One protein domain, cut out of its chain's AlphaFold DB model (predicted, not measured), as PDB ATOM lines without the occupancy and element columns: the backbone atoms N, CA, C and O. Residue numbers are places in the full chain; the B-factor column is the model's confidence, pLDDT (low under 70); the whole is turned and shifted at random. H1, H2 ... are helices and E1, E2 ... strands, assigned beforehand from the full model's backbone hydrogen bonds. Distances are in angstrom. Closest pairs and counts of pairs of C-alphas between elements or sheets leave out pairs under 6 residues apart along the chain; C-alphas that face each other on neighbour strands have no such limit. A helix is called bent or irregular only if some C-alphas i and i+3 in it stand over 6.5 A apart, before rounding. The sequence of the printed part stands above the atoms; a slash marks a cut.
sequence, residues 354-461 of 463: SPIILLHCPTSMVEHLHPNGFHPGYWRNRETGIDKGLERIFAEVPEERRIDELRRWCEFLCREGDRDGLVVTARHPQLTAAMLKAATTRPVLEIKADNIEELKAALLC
ATOM      1  N   SER A 354      91.801  90.584 -56.905       83.38
ATOM      2  CA  SER A 354      90.725  91.572 -56.984       83.38
ATOM      3  C   SER A 354      90.254  91.949 -55.568       83.38
ATOM      4  O   SER A 354      90.051  91.051 -54.745       83.38
ATOM      5  N   PRO A 355      90.110  93.245 -55.238       91.06
ATOM      6  CA  PRO A 355      89.690  93.667 -53.907       91.06
ATOM      7  C   PRO A 355      88.208  93.357 -53.660       91.06
ATOM      8  O   PRO A 355      87.429  93.201 -54.599       91.06
ATOM      9  N   ILE A 356      87.802  93.357 -52.389       95.38
ATOM     10  CA  ILE A 356      86.391  93.512 -52.013       95.38
ATOM     11  C   ILE A 356      86.136  94.998 -51.763       95.38
ATOM     12  O   ILE A 356      86.832  95.629 -50.966       95.38
ATOM     13  N   ILE A 357      85.136  95.567 -52.433       97.25
ATOM     14  CA  ILE A 357      84.744  96.966 -52.256       97.25
ATOM     15  C   ILE A 357      83.584  97.036 -51.260       97.25
ATOM     16  O   ILE A 357      82.487  96.585 -51.575       97.25
ATOM     17  N   LEU A 358      83.780  97.648 -50.091       97.88
ATOM     18  CA  LEU A 358      82.670  98.163 -49.291       97.88
ATOM     19  C   LEU A 358      82.107  99.393 -50.006       97.88
ATOM     20  O   LEU A 358      82.740 100.450 -50.022       97.88
ATOM     21  N   LEU A 359      80.951  99.227 -50.645       97.69
ATOM     22  CA  LEU A 359      80.384 100.222 -51.544       97.69
ATOM     23  C   LEU A 359      79.236 100.986 -50.885       97.69
ATOM     24  O   LEU A 359      78.146 100.450 -50.663       97.69
ATOM     25  N   HIS A 360      79.456 102.282 -50.685       96.38
ATOM     26  CA  HIS A 360      78.433 103.242 -50.287       96.38
ATOM     27  C   HIS A 360      77.852 103.902 -51.537       96.38
ATOM     28  O   HIS A 360      78.457 104.814 -52.100       96.38
ATOM     29  N   CYS A 361      76.688 103.422 -51.980       95.88
ATOM     30  CA  CYS A 361      76.003 103.934 -53.168       95.88
ATOM     31  C   CYS A 361      74.466 103.952 -53.020       95.88
ATOM     32  O   CYS A 361      73.903 103.182 -52.218       95.88
ATOM     33  N   PRO A 362      73.770 104.790 -53.814       94.56
ATOM     34  CA  PRO A 362      72.317 104.744 -53.957       94.56
ATOM     35  C   PRO A 362      71.827 103.387 -54.483       94.56
ATOM     36  O   PRO A 362      72.475 102.763 -55.321       94.56
ATOM     37  N   THR A 363      70.640 102.943 -54.055       92.56
ATOM     38  CA  THR A 363      70.064 101.660 -54.511       92.56
ATOM     39  C   THR A 363      69.878 101.604 -56.033       92.56
ATOM     40  O   THR A 363      70.089 100.552 -56.630       92.56
ATOM     41  N   SER A 364      69.568 102.732 -56.680       92.25
ATOM     42  CA  SER A 364      69.419 102.832 -58.141       92.25
ATOM     43  C   SER A 364      70.680 102.440 -58.920       92.25
ATOM     44  O   SER A 364      70.590 102.024 -60.070       92.25
ATOM     45  N   MET A 365      71.861 102.527 -58.306       94.56
ATOM     46  CA  MET A 365      73.125 102.162 -58.943       94.56
ATOM     47  C   MET A 365      73.328 100.640 -59.036       94.56
ATOM     48  O   MET A 365      74.072 100.165 -59.896       94.56
ATOM     49  N   VAL A 366      72.664  99.861 -58.177       93.25
ATOM     50  CA  VAL A 366      72.936  98.430 -57.969       93.25
ATOM     51  C   VAL A 366      72.663  97.575 -59.214       93.25
ATOM     52  O   VAL A 366      73.356  96.580 -59.453       93.25
ATOM     53  N   GLU A 367      71.697  97.956 -60.050       91.38
ATOM     54  CA  GLU A 367      71.398  97.258 -61.312       91.38
ATOM     55  C   GLU A 367      72.480  97.479 -62.381       91.38
ATOM     56  O   GLU A 367      72.685  96.634 -63.252       91.38
ATOM     57  N   HIS A 368      73.237  98.572 -62.272       94.19
ATOM     58  CA  HIS A 368      74.293  98.927 -63.216       94.19
ATOM     59  C   HIS A 368      75.665  98.344 -62.855       94.19
ATOM     60  O   HIS A 368      76.573  98.407 -63.684       94.19
ATOM     61  N   LEU A 369      75.830  97.755 -61.665       95.00
ATOM     62  CA  LEU A 369      77.102  97.191 -61.196       95.00
ATOM     63  C   LEU A 369      77.578  96.026 -62.078       95.00
ATOM     64  O   LEU A 369      78.670  96.081 -62.647       95.00
ATOM     65  N   HIS A 370      76.729  95.012 -62.260       93.31
ATOM     66  CA  HIS A 370      77.092  93.789 -62.982       93.31
ATOM     67  C   HIS A 370      77.486  94.033 -64.450       93.31
ATOM     68  O   HIS A 370      78.561  93.588 -64.854       93.31
ATOM     69  N   PRO A 371      76.726  94.806 -65.259       90.69
ATOM     70  CA  PRO A 371      77.138  95.144 -66.628       90.69
ATOM     71  C   PRO A 371      78.469  95.910 -66.726       90.69
ATOM     72  O   PRO A 371      79.035  96.016 -67.813       90.69
ATOM     73  N   ASN A 372      78.957  96.460 -65.611       93.06
ATOM     74  CA  ASN A 372      80.145  97.302 -65.538       93.06
ATOM     75  C   ASN A 372      81.330  96.661 -64.805       93.06
ATOM     76  O   ASN A 372      82.304  97.364 -64.530       93.06
ATOM     77  N   GLY A 373      81.279  95.353 -64.545       92.62
ATOM     78  CA  GLY A 373      82.412  94.610 -63.990       92.62
ATOM     79  C   GLY A 373      82.415  94.488 -62.467       92.62
ATOM     80  O   GLY A 373      83.465  94.219 -61.890       92.62
ATOM     81  N   PHE A 374      81.272  94.698 -61.808       96.38
ATOM     82  CA  PHE A 374      81.147  94.623 -60.351       96.38
ATOM     83  C   PHE A 374      80.140  93.550 -59.930       96.38
ATOM     84  O   PHE A 374      79.064  93.449 -60.512       96.38
ATOM     85  N   HIS A 375      80.461  92.777 -58.893       96.12
ATOM     86  CA  HIS A 375      79.629  91.690 -58.378       96.12
ATOM     87  C   HIS A 375      78.982  92.054 -57.031       96.12
ATOM     88  O   HIS A 375      79.621  91.897 -55.990       96.12
ATOM     89  N   PRO A 376      77.724  92.533 -57.014       95.06
ATOM     90  CA  PRO A 376      76.969  92.794 -55.784       95.06
ATOM     91  C   PRO A 376      76.270  91.554 -55.206       95.06
ATOM     92  O   PRO A 376      75.429  91.702 -54.320       95.06
ATOM     93  N   GLY A 377      76.554  90.361 -55.734       93.81
ATOM     94  CA  GLY A 377      75.820  89.131 -55.448       93.81
ATOM     95  C   GLY A 377      74.734  88.837 -56.480       93.81
ATOM     96  O   GLY A 377      74.042  89.732 -56.975       93.81
ATOM     97  N   TYR A 378      74.572  87.557 -56.822       92.50
ATOM     98  CA  TYR A 378      73.537  87.113 -57.761       92.50
ATOM     99  C   TYR A 378      72.154  87.061 -57.110       92.50
ATOM    100  O   TYR A 378      71.144  87.337 -57.763       92.50
ATOM    101  N   TRP A 379      72.097  86.753 -55.813       94.62
ATOM    102  CA  TRP A 379      70.852  86.617 -55.071       94.62
ATOM    103  C   TRP A 379      70.617  87.832 -54.175       94.62
ATOM    104  O   TRP A 379      71.098  87.908 -53.050       94.62
ATOM    105  N   ARG A 380      69.866  88.808 -54.696       94.81
ATOM    106  CA  ARG A 380      69.657  90.113 -54.051       94.81
ATOM    107  C   ARG A 380      68.198  90.370 -53.706       94.81
ATOM    108  O   ARG A 380      67.278  89.882 -54.367       94.81
ATOM    109  N   ASN A 381      67.984  91.184 -52.681       93.81
ATOM    110  CA  ASN A 381      66.695  91.791 -52.390       93.81
ATOM    111  C   ASN A 381      66.331  92.809 -53.480       93.81
ATOM    112  O   ASN A 381      67.137  93.673 -53.818       93.81
ATOM    113  N   ARG A 382      65.113  92.710 -54.023       89.12
ATOM    114  CA  ARG A 382      64.648  93.563 -55.128       89.12
ATOM    115  C   ARG A 382      64.436  95.022 -54.725       89.12
ATOM    116  O   ARG A 382      64.575  95.891 -55.570       89.12
ATOM    117  N   GLU A 383      64.105  95.287 -53.465       89.88
ATOM    118  CA  GLU A 383      63.830  96.646 -52.982       89.88
ATOM    119  C   GLU A 383      65.103  97.348 -52.515       89.88
ATOM    120  O   GLU A 383      65.322  98.518 -52.814       89.88
ATOM    121  N   THR A 384      65.958  96.636 -51.777       91.44
ATOM    122  CA  THR A 384      67.156  97.230 -51.164       91.44
ATOM    123  C   THR A 384      68.401  97.073 -52.029       91.44
ATOM    124  O   THR A 384      69.367  97.811 -51.832       91.44
ATOM    125  N   GLY A 385      68.415  96.113 -52.961       92.00
ATOM    126  CA  GLY A 385      69.584  95.733 -53.756       92.00
ATOM    127  C   GLY A 385      70.666  94.978 -52.972       92.00
ATOM    128  O   GLY A 385      71.720  94.685 -53.530       92.00
ATOM    129  N   ILE A 386      70.442  94.684 -51.688       95.81
ATOM    130  CA  ILE A 386      71.415  94.015 -50.816       95.81
ATOM    131  C   ILE A 386      71.446  92.514 -51.125       95.81
ATOM    132  O   ILE A 386      70.405  91.898 -51.366       95.81
ATOM    133  N   ASP A 387      72.640  91.922 -51.103       96.88
ATOM    134  CA  ASP A 387      72.822  90.473 -51.175       96.88
ATOM    135  C   ASP A 387      72.100  89.757 -50.019       96.88
ATOM    136  O   ASP A 387      72.224  90.126 -48.849       96.88
ATOM    137  N   LYS A 388      71.346  88.705 -50.336       96.31
ATOM    138  CA  LYS A 388      70.521  87.974 -49.366       96.31
ATOM    139  C   LYS A 388      71.348  87.263 -48.294       96.31
ATOM    140  O   LYS A 388      70.873  87.118 -47.169       96.31
ATOM    141  N   GLY A 389      72.578  86.857 -48.612       95.75
ATOM    142  CA  GLY A 389      73.521  86.316 -47.638       95.75
ATOM    143  C   GLY A 389      73.924  87.371 -46.610       95.75
ATOM    144  O   GLY A 389      73.846  87.107 -45.411       95.75
ATOM    145  N   LEU A 390      74.261  88.585 -47.061       96.38
ATOM    146  CA  LEU A 390      74.532  89.710 -46.157       96.38
ATOM    147  C   LEU A 390      73.303  90.092 -45.322       96.38
ATOM    148  O   LEU A 390      73.451  90.282 -44.116       96.38
ATOM    149  N   GLU A 391      72.103  90.167 -45.915       96.44
ATOM    150  CA  GLU A 391      70.871  90.443 -45.151       96.44
ATOM    151  C   GLU A 391      70.681  89.416 -44.025       96.44
ATOM    152  O   GLU A 391      70.471  89.803 -42.876       96.44
ATOM    153  N   ARG A 392      70.831  88.116 -44.322       96.88
ATOM    154  CA  ARG A 392      70.712  87.041 -43.325       96.88
ATOM    155  C   ARG A 392      71.735  87.185 -42.200       96.88
ATOM    156  O   ARG A 392      71.386  87.035 -41.031       96.88
ATOM    157  N   ILE A 393      72.992  87.481 -42.536       97.56
ATOM    158  CA  ILE A 393      74.069  87.636 -41.546       97.56
ATOM    159  C   ILE A 393      73.715  88.719 -40.524       97.56
ATOM    160  O   ILE A 393      73.856  88.507 -39.324       97.56
ATOM    161  N   PHE A 394      73.227  89.873 -40.973       96.94
ATOM    162  CA  PHE A 394      72.928  90.970 -40.055       96.94
ATOM    163  C   PHE A 394      71.547  90.876 -39.395       96.94
ATOM    164  O   PHE A 394      71.368  91.454 -38.323       96.94
ATOM    165  N   ALA A 395      70.599  90.143 -39.983       96.00
ATOM    166  CA  ALA A 395      69.266  89.946 -39.414       96.00
ATOM    167  C   ALA A 395      69.201  88.799 -38.389       96.00
ATOM    168  O   ALA A 395      68.509  88.926 -37.382       96.00
ATOM    169  N   GLU A 396      69.903  87.688 -38.634       96.69
ATOM    170  CA  GLU A 396      69.684  86.422 -37.914       96.69
ATOM    171  C   GLU A 396      70.917  85.916 -37.155       96.69
ATOM    172  O   GLU A 396      70.780  85.158 -36.192       96.69
ATOM    173  N   VAL A 397      72.134  86.293 -37.568       95.75
ATOM    174  CA  VAL A 397      73.366  85.756 -36.966       95.75
ATOM    175  C   VAL A 397      73.778  86.601 -35.748       95.75
ATOM    176  O   VAL A 397      73.954  87.820 -35.886       95.75
ATOM    177  N   PRO A 398      73.976  85.974 -34.565       95.00
ATOM    178  CA  PRO A 398      74.520  86.639 -33.380       95.00
ATOM    179  C   PRO A 398      75.876  87.288 -33.657       95.00
ATOM    180  O   PRO A 398      76.666  86.759 -34.443       95.00
ATOM    181  N   GLU A 399      76.149  88.421 -33.013       92.62
ATOM    182  CA  GLU A 399      77.306  89.274 -33.304       92.62
ATOM    183  C   GLU A 399      78.638  88.519 -33.237       92.62
ATOM    184  O   GLU A 399      79.466  88.648 -34.140       92.62
ATOM    185  N   GLU A 400      78.792  87.642 -32.248       94.31
ATOM    186  CA  GLU A 400      79.977  86.819 -32.023       94.31
ATOM    187  C   GLU A 400      80.286  85.834 -33.164       94.31
ATOM    188  O   GLU A 400      81.429  85.417 -33.315       94.31
ATOM    189  N   ARG A 401      79.296  85.491 -34.004       95.62
ATOM    190  CA  ARG A 401      79.469  84.599 -35.168       95.62
ATOM    191  C   ARG A 401      79.462  85.330 -36.509       95.62
ATOM    192  O   ARG A 401      79.671  84.701 -37.547       95.62
ATOM    193  N   ARG A 402      79.223  86.648 -36.529       96.12
ATOM    194  CA  ARG A 402      79.089  87.404 -37.788       96.12
ATOM    195  C   ARG A 402      80.362  87.387 -38.616       96.12
ATOM    196  O   ARG A 402      80.268  87.254 -39.826       96.12
ATOM    197  N   ILE A 403      81.538  87.493 -37.993       96.94
ATOM    198  CA  ILE A 403      82.814  87.483 -38.727       96.94
ATOM    199  C   ILE A 403      83.042  86.139 -39.431       96.94
ATOM    200  O   ILE A 403      83.493  86.123 -40.575       96.94
ATOM    201  N   ASP A 404      82.678  85.024 -38.799       92.88
ATOM    202  CA  ASP A 404      82.835  83.695 -39.397       92.88
ATOM    203  C   ASP A 404      81.875  83.471 -40.571       92.88
ATOM    204  O   ASP A 404      82.271  82.938 -41.608       92.88
ATOM    205  N   GLU A 405      80.628  83.930 -40.456       97.50
ATOM    206  CA  GLU A 405      79.677  83.874 -41.570       97.50
ATOM    207  C   GLU A 405      80.031  84.871 -42.687       97.50
ATOM    208  O   GLU A 405      79.900  84.539 -43.866       97.50
ATOM    209  N   LEU A 406      80.558  86.054 -42.350       97.75
ATOM    210  CA  LEU A 406      81.109  86.995 -43.331       97.75
ATOM    211  C   LEU A 406      82.308  86.399 -44.067       97.75
ATOM    212  O   LEU A 406      82.442  86.632 -45.262       97.75
ATOM    213  N   ARG A 407      83.157  85.609 -43.398       96.19
ATOM    214  CA  ARG A 407      84.283  84.919 -44.045       96.19
ATOM    215  C   ARG A 407      83.792  83.957 -45.121       96.19
ATOM    216  O   ARG A 407      84.228  84.055 -46.265       96.19
ATOM    217  N   ARG A 408      82.808  83.116 -44.788       95.38
ATOM    218  CA  ARG A 408      82.160  82.196 -45.746       95.38
ATOM    219  C   ARG A 408      81.507  82.944 -46.905       95.38
ATOM    220  O   ARG A 408      81.612  82.522 -48.055       95.38
ATOM    221  N   TRP A 409      80.850  84.064 -46.608       97.44
ATOM    222  CA  TRP A 409      80.263  84.930 -47.625       97.44
ATOM    223  C   TRP A 409      81.334  85.503 -48.564       97.44
ATOM    224  O   TRP A 409      81.216  85.361 -49.780       97.44
ATOM    225  N   CYS A 410      82.413  86.074 -48.021       96.19
ATOM    226  CA  CYS A 410      83.531  86.606 -48.797       96.19
ATOM    227  C   CYS A 410      84.142  85.534 -49.704       96.19
ATOM    228  O   CYS A 410      84.333  85.788 -50.888       96.19
ATOM    229  N   GLU A 411      84.421  84.340 -49.175       91.25
ATOM    230  CA  GLU A 411      84.962  83.214 -49.946       91.25
ATOM    231  C   GLU A 411      84.051  82.832 -51.118       91.25
ATOM    232  O   GLU A 411      84.522  82.684 -52.249       91.25
ATOM    233  N   PHE A 412      82.741  82.727 -50.873       94.56
ATOM    234  CA  PHE A 412      81.765  82.371 -51.901       94.56
ATOM    235  C   PHE A 412      81.667  83.441 -52.998       94.56
ATOM    236  O   PHE A 412      81.835  83.127 -54.177       94.56
ATOM    237  N   LEU A 413      81.470  84.709 -52.622       95.25
ATOM    238  CA  LEU A 413      81.333  85.814 -53.579       95.25
ATOM    239  C   LEU A 413      82.621  86.050 -54.367       95.25
ATOM    240  O   LEU A 413      82.569  86.333 -55.560       95.25
ATOM    241  N   CYS A 414      83.783  85.920 -53.726       91.81
ATOM    242  CA  CYS A 414      85.065  86.057 -54.411       91.81
ATOM    243  C   CYS A 414      85.276  84.946 -55.431       91.81
ATOM    244  O   CYS A 414      85.693  85.231 -56.546       91.81
ATOM    245  N   ARG A 415      84.915  83.701 -55.102       88.56
ATOM    246  CA  ARG A 415      84.971  82.594 -56.063       88.56
ATOM    247  C   ARG A 415      84.084  82.854 -57.281       88.56
ATOM    248  O   ARG A 415      84.479  82.534 -58.400       88.56
ATOM    249  N   GLU A 416      82.895  83.413 -57.072       91.81
ATOM    250  CA  GLU A 416      82.013  83.825 -58.169       91.81
ATOM    251  C   GLU A 416      82.581  84.989 -58.981       91.81
ATOM    252  O   GLU A 416      82.450  84.963 -60.196       91.81
ATOM    253  N   GLY A 417      83.206  85.974 -58.329       89.25
ATOM    254  CA  GLY A 417      83.815  87.132 -58.985       89.25
ATOM    255  C   GLY A 417      85.128  86.835 -59.721       89.25
ATOM    256  O   GLY A 417      85.424  87.503 -60.709       89.25
ATOM    257  N   ASP A 418      85.906  85.835 -59.296       84.25
ATOM    258  CA  ASP A 418      87.121  85.396 -60.006       84.25
ATOM    259  C   ASP A 418      86.811  84.465 -61.190       84.25
ATOM    260  O   ASP A 418      87.339  84.627 -62.300       84.25
ATOM    261  N   ARG A 419      85.845  83.542 -61.004       82.62
ATOM    262  CA  ARG A 419      85.009  83.089 -62.132       82.62
ATOM    263  C   ARG A 419      84.387  84.363 -62.743       82.62
ATOM    264  O   ARG A 419      84.450  85.374 -62.122       82.62
ATOM    265  N   ASP A 420      83.776  84.462 -63.903       83.69
ATOM    266  CA  ASP A 420      83.088  85.710 -64.346       83.69
ATOM    267  C   ASP A 420      83.941  87.010 -64.550       83.69
ATOM    268  O   ASP A 420      83.624  87.764 -65.469       83.69
ATOM    269  N   GLY A 421      85.042  87.269 -63.829       81.88
ATOM    270  CA  GLY A 421      85.928  88.430 -63.990       81.88
ATOM    271  C   GLY A 421      85.343  89.741 -63.451       81.88
ATOM    272  O   GLY A 421      85.417  90.766 -64.129       81.88
ATOM    273  N   LEU A 422      84.731  89.703 -62.265       90.12
ATOM    274  CA  LEU A 422      84.025  90.812 -61.622       90.12
ATOM    275  C   LEU A 422      84.662  91.190 -60.271       90.12
ATOM    276  O   LEU A 422      85.101  90.340 -59.501       90.12
ATOM    277  N   VAL A 423      84.650  92.481 -59.932       93.31
ATOM    278  CA  VAL A 423      85.097  92.974 -58.618       93.31
ATOM    279  C   VAL A 423      83.953  92.887 -57.614       93.31
ATOM    280  O   VAL A 423      82.914  93.514 -57.814       93.31
ATOM    281  N   VAL A 424      84.126  92.142 -56.520       96.69
ATOM    282  CA  VAL A 424      83.075  91.984 -55.500       96.69
ATOM    283  C   VAL A 424      82.781  93.317 -54.816       96.69
ATOM    284  O   VAL A 424      83.682  93.992 -54.320       96.69
ATOM    285  N   THR A 425      81.500  93.673 -54.744       97.56
ATOM    286  CA  THR A 425      81.001  94.830 -53.993       97.56
ATOM    287  C   THR A 425      80.113  94.355 -52.852       97.56
ATOM    288  O   THR A 425      79.102  93.696 -53.082       97.56
ATOM    289  N   ALA A 426      80.457  94.722 -51.625       97.12
ATOM    290  CA  ALA A 426      79.664  94.479 -50.434       97.12
ATOM    291  C   ALA A 426      78.914  95.758 -50.046       97.12
ATOM    292  O   ALA A 426      79.510  96.832 -49.957       97.12
ATOM    293  N   ARG A 427      77.608  95.651 -49.792       95.69
ATOM    294  CA  ARG A 427      76.769  96.782 -49.378       95.69
ATOM    295  C   ARG A 427      75.772  96.330 -48.327       95.69
ATOM    296  O   ARG A 427      74.887  95.541 -48.629       95.69
ATOM    297  N   HIS A 428      75.884  96.867 -47.118       96.38
ATOM    298  CA  HIS A 428      74.892  96.695 -46.060       96.38
ATOM    299  C   HIS A 428      75.042  97.831 -45.026       96.38
ATOM    300  O   HIS A 428      76.179  98.154 -44.688       96.38
ATOM    301  N   PRO A 429      73.955  98.422 -44.484       94.31
ATOM    302  CA  PRO A 429      74.043  99.571 -43.567       94.31
ATOM    303  C   PRO A 429      74.854  99.332 -42.286       94.31
ATOM    304  O   PRO A 429      75.401 100.271 -41.721       94.31
ATOM    305  N   GLN A 430      74.911  98.084 -41.816       95.88
ATOM    306  CA  GLN A 430      75.658  97.691 -40.611       95.88
ATOM    307  C   GLN A 430      77.057  97.122 -40.911       95.88
ATOM    308  O   GLN A 430      77.792  96.794 -39.983       95.88
ATOM    309  N   LEU A 431      77.423  96.946 -42.186       97.19
ATOM    310  CA  LEU A 431      78.718  96.376 -42.560       97.19
ATOM    311  C   LEU A 431      79.797  97.460 -42.549       97.19
ATOM    312  O   LEU A 431      79.616  98.532 -43.117       97.19
ATOM    313  N   THR A 432      80.940  97.152 -41.940       97.25
ATOM    314  CA  THR A 432      82.084  98.067 -41.849       97.25
ATOM    315  C   THR A 432      83.320  97.486 -42.530       97.25
ATOM    316  O   THR A 432      83.463  96.266 -42.666       97.25
ATOM    317  N   ALA A 433      84.263  98.348 -42.921       96.31
ATOM    318  CA  ALA A 433      85.524  97.905 -43.511       96.31
ATOM    319  C   ALA A 433      86.341  97.044 -42.530       96.31
ATOM    320  O   ALA A 433      87.014  96.109 -42.953       96.31
ATOM    321  N   ALA A 434      86.255  97.322 -41.224       96.62
ATOM    322  CA  ALA A 434      86.910  96.526 -40.185       96.62
ATOM    323  C   ALA A 434      86.380  95.082 -40.146       96.62
ATOM    324  O   ALA A 434      87.173  94.145 -40.078       96.62
ATOM    325  N   MET A 435      85.060  94.896 -40.269       97.69
ATOM    326  CA  MET A 435      84.449  93.564 -40.342       97.69
ATOM    327  C   MET A 435      84.923  92.788 -41.575       97.69
ATOM    328  O   MET A 435      85.303  91.627 -41.450       97.69
ATOM    329  N   LEU A 436      84.961  93.427 -42.751       96.81
ATOM    330  CA  LEU A 436      85.471  92.784 -43.967       96.81
ATOM    331  C   LEU A 436      86.955  92.427 -43.842       96.81
ATOM    332  O   LEU A 436      87.330  91.305 -44.163       96.81
ATOM    333  N   LYS A 437      87.789  93.331 -43.315       94.06
ATOM    334  CA  LYS A 437      89.223  93.074 -43.087       94.06
ATOM    335  C   LYS A 437      89.468  91.916 -42.111       94.06
ATOM    336  O   LYS A 437      90.450  91.205 -42.262       94.06
ATOM    337  N   ALA A 438      88.586  91.705 -41.134       91.50
ATOM    338  CA  ALA A 438      88.648  90.547 -40.238       91.50
ATOM    339  C   ALA A 438      88.133  89.243 -40.889       91.50
ATOM    340  O   ALA A 438      88.491  88.140 -40.468       91.50
ATOM    341  N   ALA A 439      87.282  89.365 -41.911       93.50
ATOM    342  CA  ALA A 439      86.644  88.250 -42.603       93.50
ATOM    343  C   ALA A 439      87.392  87.787 -43.866       93.50
ATOM    344  O   ALA A 439      87.124  86.691 -44.346       93.50
ATOM    345  N   THR A 440      88.310  88.576 -44.432       90.38
ATOM    346  CA  THR A 440      89.039  88.207 -45.655       90.38
ATOM    347  C   THR A 440      90.510  88.605 -45.617       90.38
ATOM    348  O   THR A 440      90.893  89.597 -45.004       90.38
ATOM    349  N   THR A 441      91.337  87.844 -46.333       82.94
ATOM    350  CA  THR A 441      92.736  88.182 -46.625       82.94
ATOM    351  C   THR A 441      92.882  89.057 -47.872       82.94
ATOM    352  O   THR A 441      93.984  89.521 -48.172       82.94
ATOM    353  N   ARG A 442      91.792  89.304 -48.616       87.06
ATOM    354  CA  ARG A 442      91.812  90.185 -49.789       87.06
ATOM    355  C   ARG A 442      91.943  91.651 -49.386       87.06
ATOM    356  O   ARG A 442      91.444  92.043 -48.329       87.06
ATOM    357  N   PRO A 443      92.532  92.499 -50.249       88.38
ATOM    358  CA  PRO A 443      92.460  93.940 -50.063       88.38
ATOM    359  C   PRO A 443      90.996  94.393 -49.967       88.38
ATOM    360  O   PRO A 443      90.168  94.025 -50.801       88.38
ATOM    361  N   VAL A 444      90.686  95.204 -48.957       92.75
ATOM    362  CA  VAL A 444      89.363  95.813 -48.773       92.75
ATOM    363  C   VAL A 444      89.469  97.298 -49.086       92.75
ATOM    364  O   VAL A 444      90.253  98.005 -48.451       92.75
ATOM    365  N   LEU A 445      88.669  97.759 -50.044       93.50
ATOM    366  CA  LEU A 445      88.543  99.170 -50.399       93.50
ATOM    367  C   LEU A 445      87.191  99.684 -49.919       93.50
ATOM    368  O   LEU A 445      86.177  99.030 -50.133       93.50
ATOM    369  N   GLU A 446      87.158 100.851 -49.294       96.44
ATOM    370  CA  GLU A 446      85.907 101.523 -48.949       96.44
ATOM    371  C   GLU A 446      85.689 102.671 -49.927       96.44
ATOM    372  O   GLU A 446      86.511 103.581 -50.019       96.44
ATOM    373  N   ILE A 447      84.612 102.597 -50.708       96.75
ATOM    374  CA  ILE A 447      84.339 103.549 -51.785       96.75
ATOM    375  C   ILE A 447      82.935 104.106 -51.608       96.75
ATOM    376  O   ILE A 447      81.962 103.363 -51.488       96.75
ATOM    377  N   LYS A 448      82.834 105.434 -51.654       96.44
ATOM    378  CA  LYS A 448      81.573 106.143 -51.843       96.44
ATOM    379  C   LYS A 448      81.490 106.618 -53.288       96.44
ATOM    380  O   LYS A 448      82.408 107.290 -53.751       96.44
ATOM    381  N   ALA A 449      80.415 106.255 -53.975       96.19
ATOM    382  CA  ALA A 449      80.177 106.640 -55.359       96.19
ATOM    383  C   ALA A 449      78.676 106.765 -55.620       96.19
ATOM    384  O   ALA A 449      77.900 105.898 -55.210       96.19
ATOM    385  N   ASP A 450      78.284 107.817 -56.332       95.56
ATOM    386  CA  ASP A 450      76.888 108.062 -56.697       95.56
ATOM    387  C   ASP A 450      76.561 107.537 -58.108       95.56
ATOM    388  O   ASP A 450      75.394 107.417 -58.484       95.56
ATOM    389  N   ASN A 451      77.583 107.172 -58.893       95.31
ATOM    390  CA  ASN A 451      77.450 106.550 -60.210       95.31
ATOM    391  C   ASN A 451      78.634 105.618 -60.558       95.31
ATOM    392  O   ASN A 451      79.649 105.560 -59.864       95.31
ATOM    393  N   ILE A 452      78.495 104.858 -61.652       95.00
ATOM    394  CA  ILE A 452      79.482 103.856 -62.095       95.00
ATOM    395  C   ILE A 452      80.831 104.477 -62.468       95.00
ATOM    396  O   ILE A 452      81.867 103.863 -62.210       95.00
ATOM    397  N   GLU A 453      80.836 105.666 -63.064       92.75
ATOM    398  CA  GLU A 453      82.077 106.316 -63.490       92.75
ATOM    399  C   GLU A 453      82.895 106.782 -62.282       92.75
ATOM    400  O   GLU A 453      84.103 106.558 -62.238       92.75
ATOM    401  N   GLU A 454      82.238 107.313 -61.247       94.81
ATOM    402  CA  GLU A 454      82.877 107.620 -59.963       94.81
ATOM    403  C   GLU A 454      83.448 106.374 -59.284       94.81
ATOM    404  O   GLU A 454      84.584 106.403 -58.812       94.81
ATOM    405  N   LEU A 455      82.703 105.261 -59.273       95.12
ATOM    406  CA  LEU A 455      83.184 103.997 -58.710       95.12
ATOM    407  C   LEU A 455      84.421 103.482 -59.454       95.12
ATOM    408  O   LEU A 455      85.407 103.102 -58.821       95.12
ATOM    409  N   LYS A 456      84.402 103.492 -60.792       91.31
ATOM    410  CA  LYS A 456      85.563 103.098 -61.603       91.31
ATOM    411  C   LYS A 456      86.749 104.025 -61.345       91.31
ATOM    412  O   LYS A 456      87.853 103.535 -61.131       91.31
ATOM    413  N   ALA A 457      86.535 105.338 -61.302       89.38
ATOM    414  CA  ALA A 457      87.594 106.301 -61.010       89.38
ATOM    415  C   ALA A 457      88.215 106.071 -59.619       89.38
ATOM    416  O   ALA A 457      89.440 106.029 -59.496       89.38
ATOM    417  N   ALA A 458      87.388 105.854 -58.593       90.62
ATOM    418  CA  ALA A 458      87.841 105.575 -57.231       90.62
ATOM    419  C   ALA A 458      88.588 104.236 -57.114       90.62
ATOM    420  O   ALA A 458      89.553 104.137 -56.362       90.62
ATOM    421  N   LEU A 459      88.192 103.215 -57.881       87.62
ATOM    422  CA  LEU A 459      88.888 101.926 -57.912       87.62
ATOM    423  C   LEU A 459      90.291 102.029 -58.533       87.62
ATOM    424  O   LEU A 459      91.210 101.335 -58.095       87.62
ATOM    425  N   LEU A 460      90.450 102.861 -59.569       82.88
ATOM    426  CA  LEU A 460      91.718 103.032 -60.291       82.88
ATOM    427  C   LEU A 460      92.684 104.000 -59.591       82.88
ATOM    428  O   LEU A 460      93.880 103.966 -59.864       82.88
ATOM    429  N   CYS A 461      92.178 104.864 -58.713       72.94
ATOM    430  CA  CYS A 461      92.963 105.782 -57.893       72.94
ATOM    431  C   CYS A 461      92.441 105.740 -56.447       72.94
ATOM    432  O   CYS A 461      91.765 106.685 -56.024       72.94
TER     433      CYS A 461
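What this domain is: This is residues 354 to 461 of the 463 residues of a protein of Planctomycetes bacterium (UniProt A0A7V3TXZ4). A small, strongly twisted sheet of three parallel strands stands in the middle, with the short helix H4 over one face and H5 over the opposite face. The long helix H3 packs on the sheet by E2 with residues 409 to 418 and runs well past it at its other end, where H2 folds back beside it in a helical hairpin, while H1 grazes the sheet near E2 and packs on H5. The printed part has 108 residues, of which 69 are in five named helices and three named strands, in the order E1 H1 H2 H3 E2 H4 E3 H5; the class is mixed, helices and strands, and the sheet's order is E2 E1 E3. The whole is compact, with a radius of gyration of the C-alphas of 12.8 A and spans of 37 by 30 by 24 A.

How they stand to each other: E1, residues 356 to 360, is the inner strand of the sheet, between the edge strands E2, residues 423 to 426, and E3, residues 444 to 448. E1 and E2 are parallel at 50 degrees, with N 426 and O 357 2.8 A apart, within hydrogen-bond range. E1 and E3 are parallel at 21 degrees, with N 358 and O 445 2.8 A apart, within range. H1, residues 363 to 372, only grazes the sheet, with its residues 366 to 372. Residues 374 to 375 make a short parallel pairing with residues 423 to 424 of E2. H2, residues 388 to 396, is not on the sheet. It touches H3, residues 399 to 418, closest at the C-alphas of Ile 393 and Arg 402, 6.3 A apart; this helical hairpin has a shallow tilt of 1 degrees, opposite ways, and H3 touches H2 with residues 402 to 409 alone. H3 is on the sheet, with the C-alphas of Gly 417 and Val 423 the closest to E2, 6.0 A apart. E1, the helices H1, H2 and H3, and E2 form a strand-helix-strand unit, two parallel neighbour strands with helices between. H4, residues 433 to 439, touches H3 about perpendicular at 85 degrees, with the C-alphas of Arg 407 and Ala 439 the closest, 4.3 A apart; H3 does so with residues 403 to 410 alone. H4 has a height of 8.8 A over the sheet and lies only just over E3, on which 3 of its 7 C-alphas fall. E2, H4 and E3 form a split strand-helix-strand unit, with E1 between its two strands and a right-handed crossover. H5, residues 452 to 460, is on the opposite face to H4, at a height of 9.2 A, and runs slantwise to the strands, at 44 degrees to E1 on the local plane. H5 touches H1 at a steep tilt of 62 degrees, the same way, with the C-alphas of Leu 369 and Ile 452 the closest, 7.1 A apart. H3 and H5 are apart. Every O i to N i+4 pair is within hydrogen-bond range in H2, H4 and H5, but 14 of 16 in H3 and 1 of 6 in H1, where 3 of 7 O i to N i+3 pairs are within range.

Where its parts are: E1 begins at C-alpha 356, (86.391, 93.512, -52.013), and is 12.7 A long. H1 measures 15.6 A and is irregular, but only just: C-alphas 367 and 370 are 6.9 A apart. H2 measures 11.6 A. H3, 28.7 A, begins at C-alpha 399, (77.306, 89.274, -33.304), and is irregular, with C-alphas 400 and 403 7.3 A apart. E2 measures 9.9 A, H4 9.8 A and E3 13.3 A. H5, 12.4 A, ends at C-alpha 460, (91.718, 103.032, -60.291).

The domain as a whole: The two C-alphas farthest apart, those of Glu 400 and Glu 453, are 37.1 A apart. The printed part has no cut, and the link from H1 to H2, residues 373 to 387, is long. The mean pLDDT of the printed part is 93.4, and no printed residue is under 70.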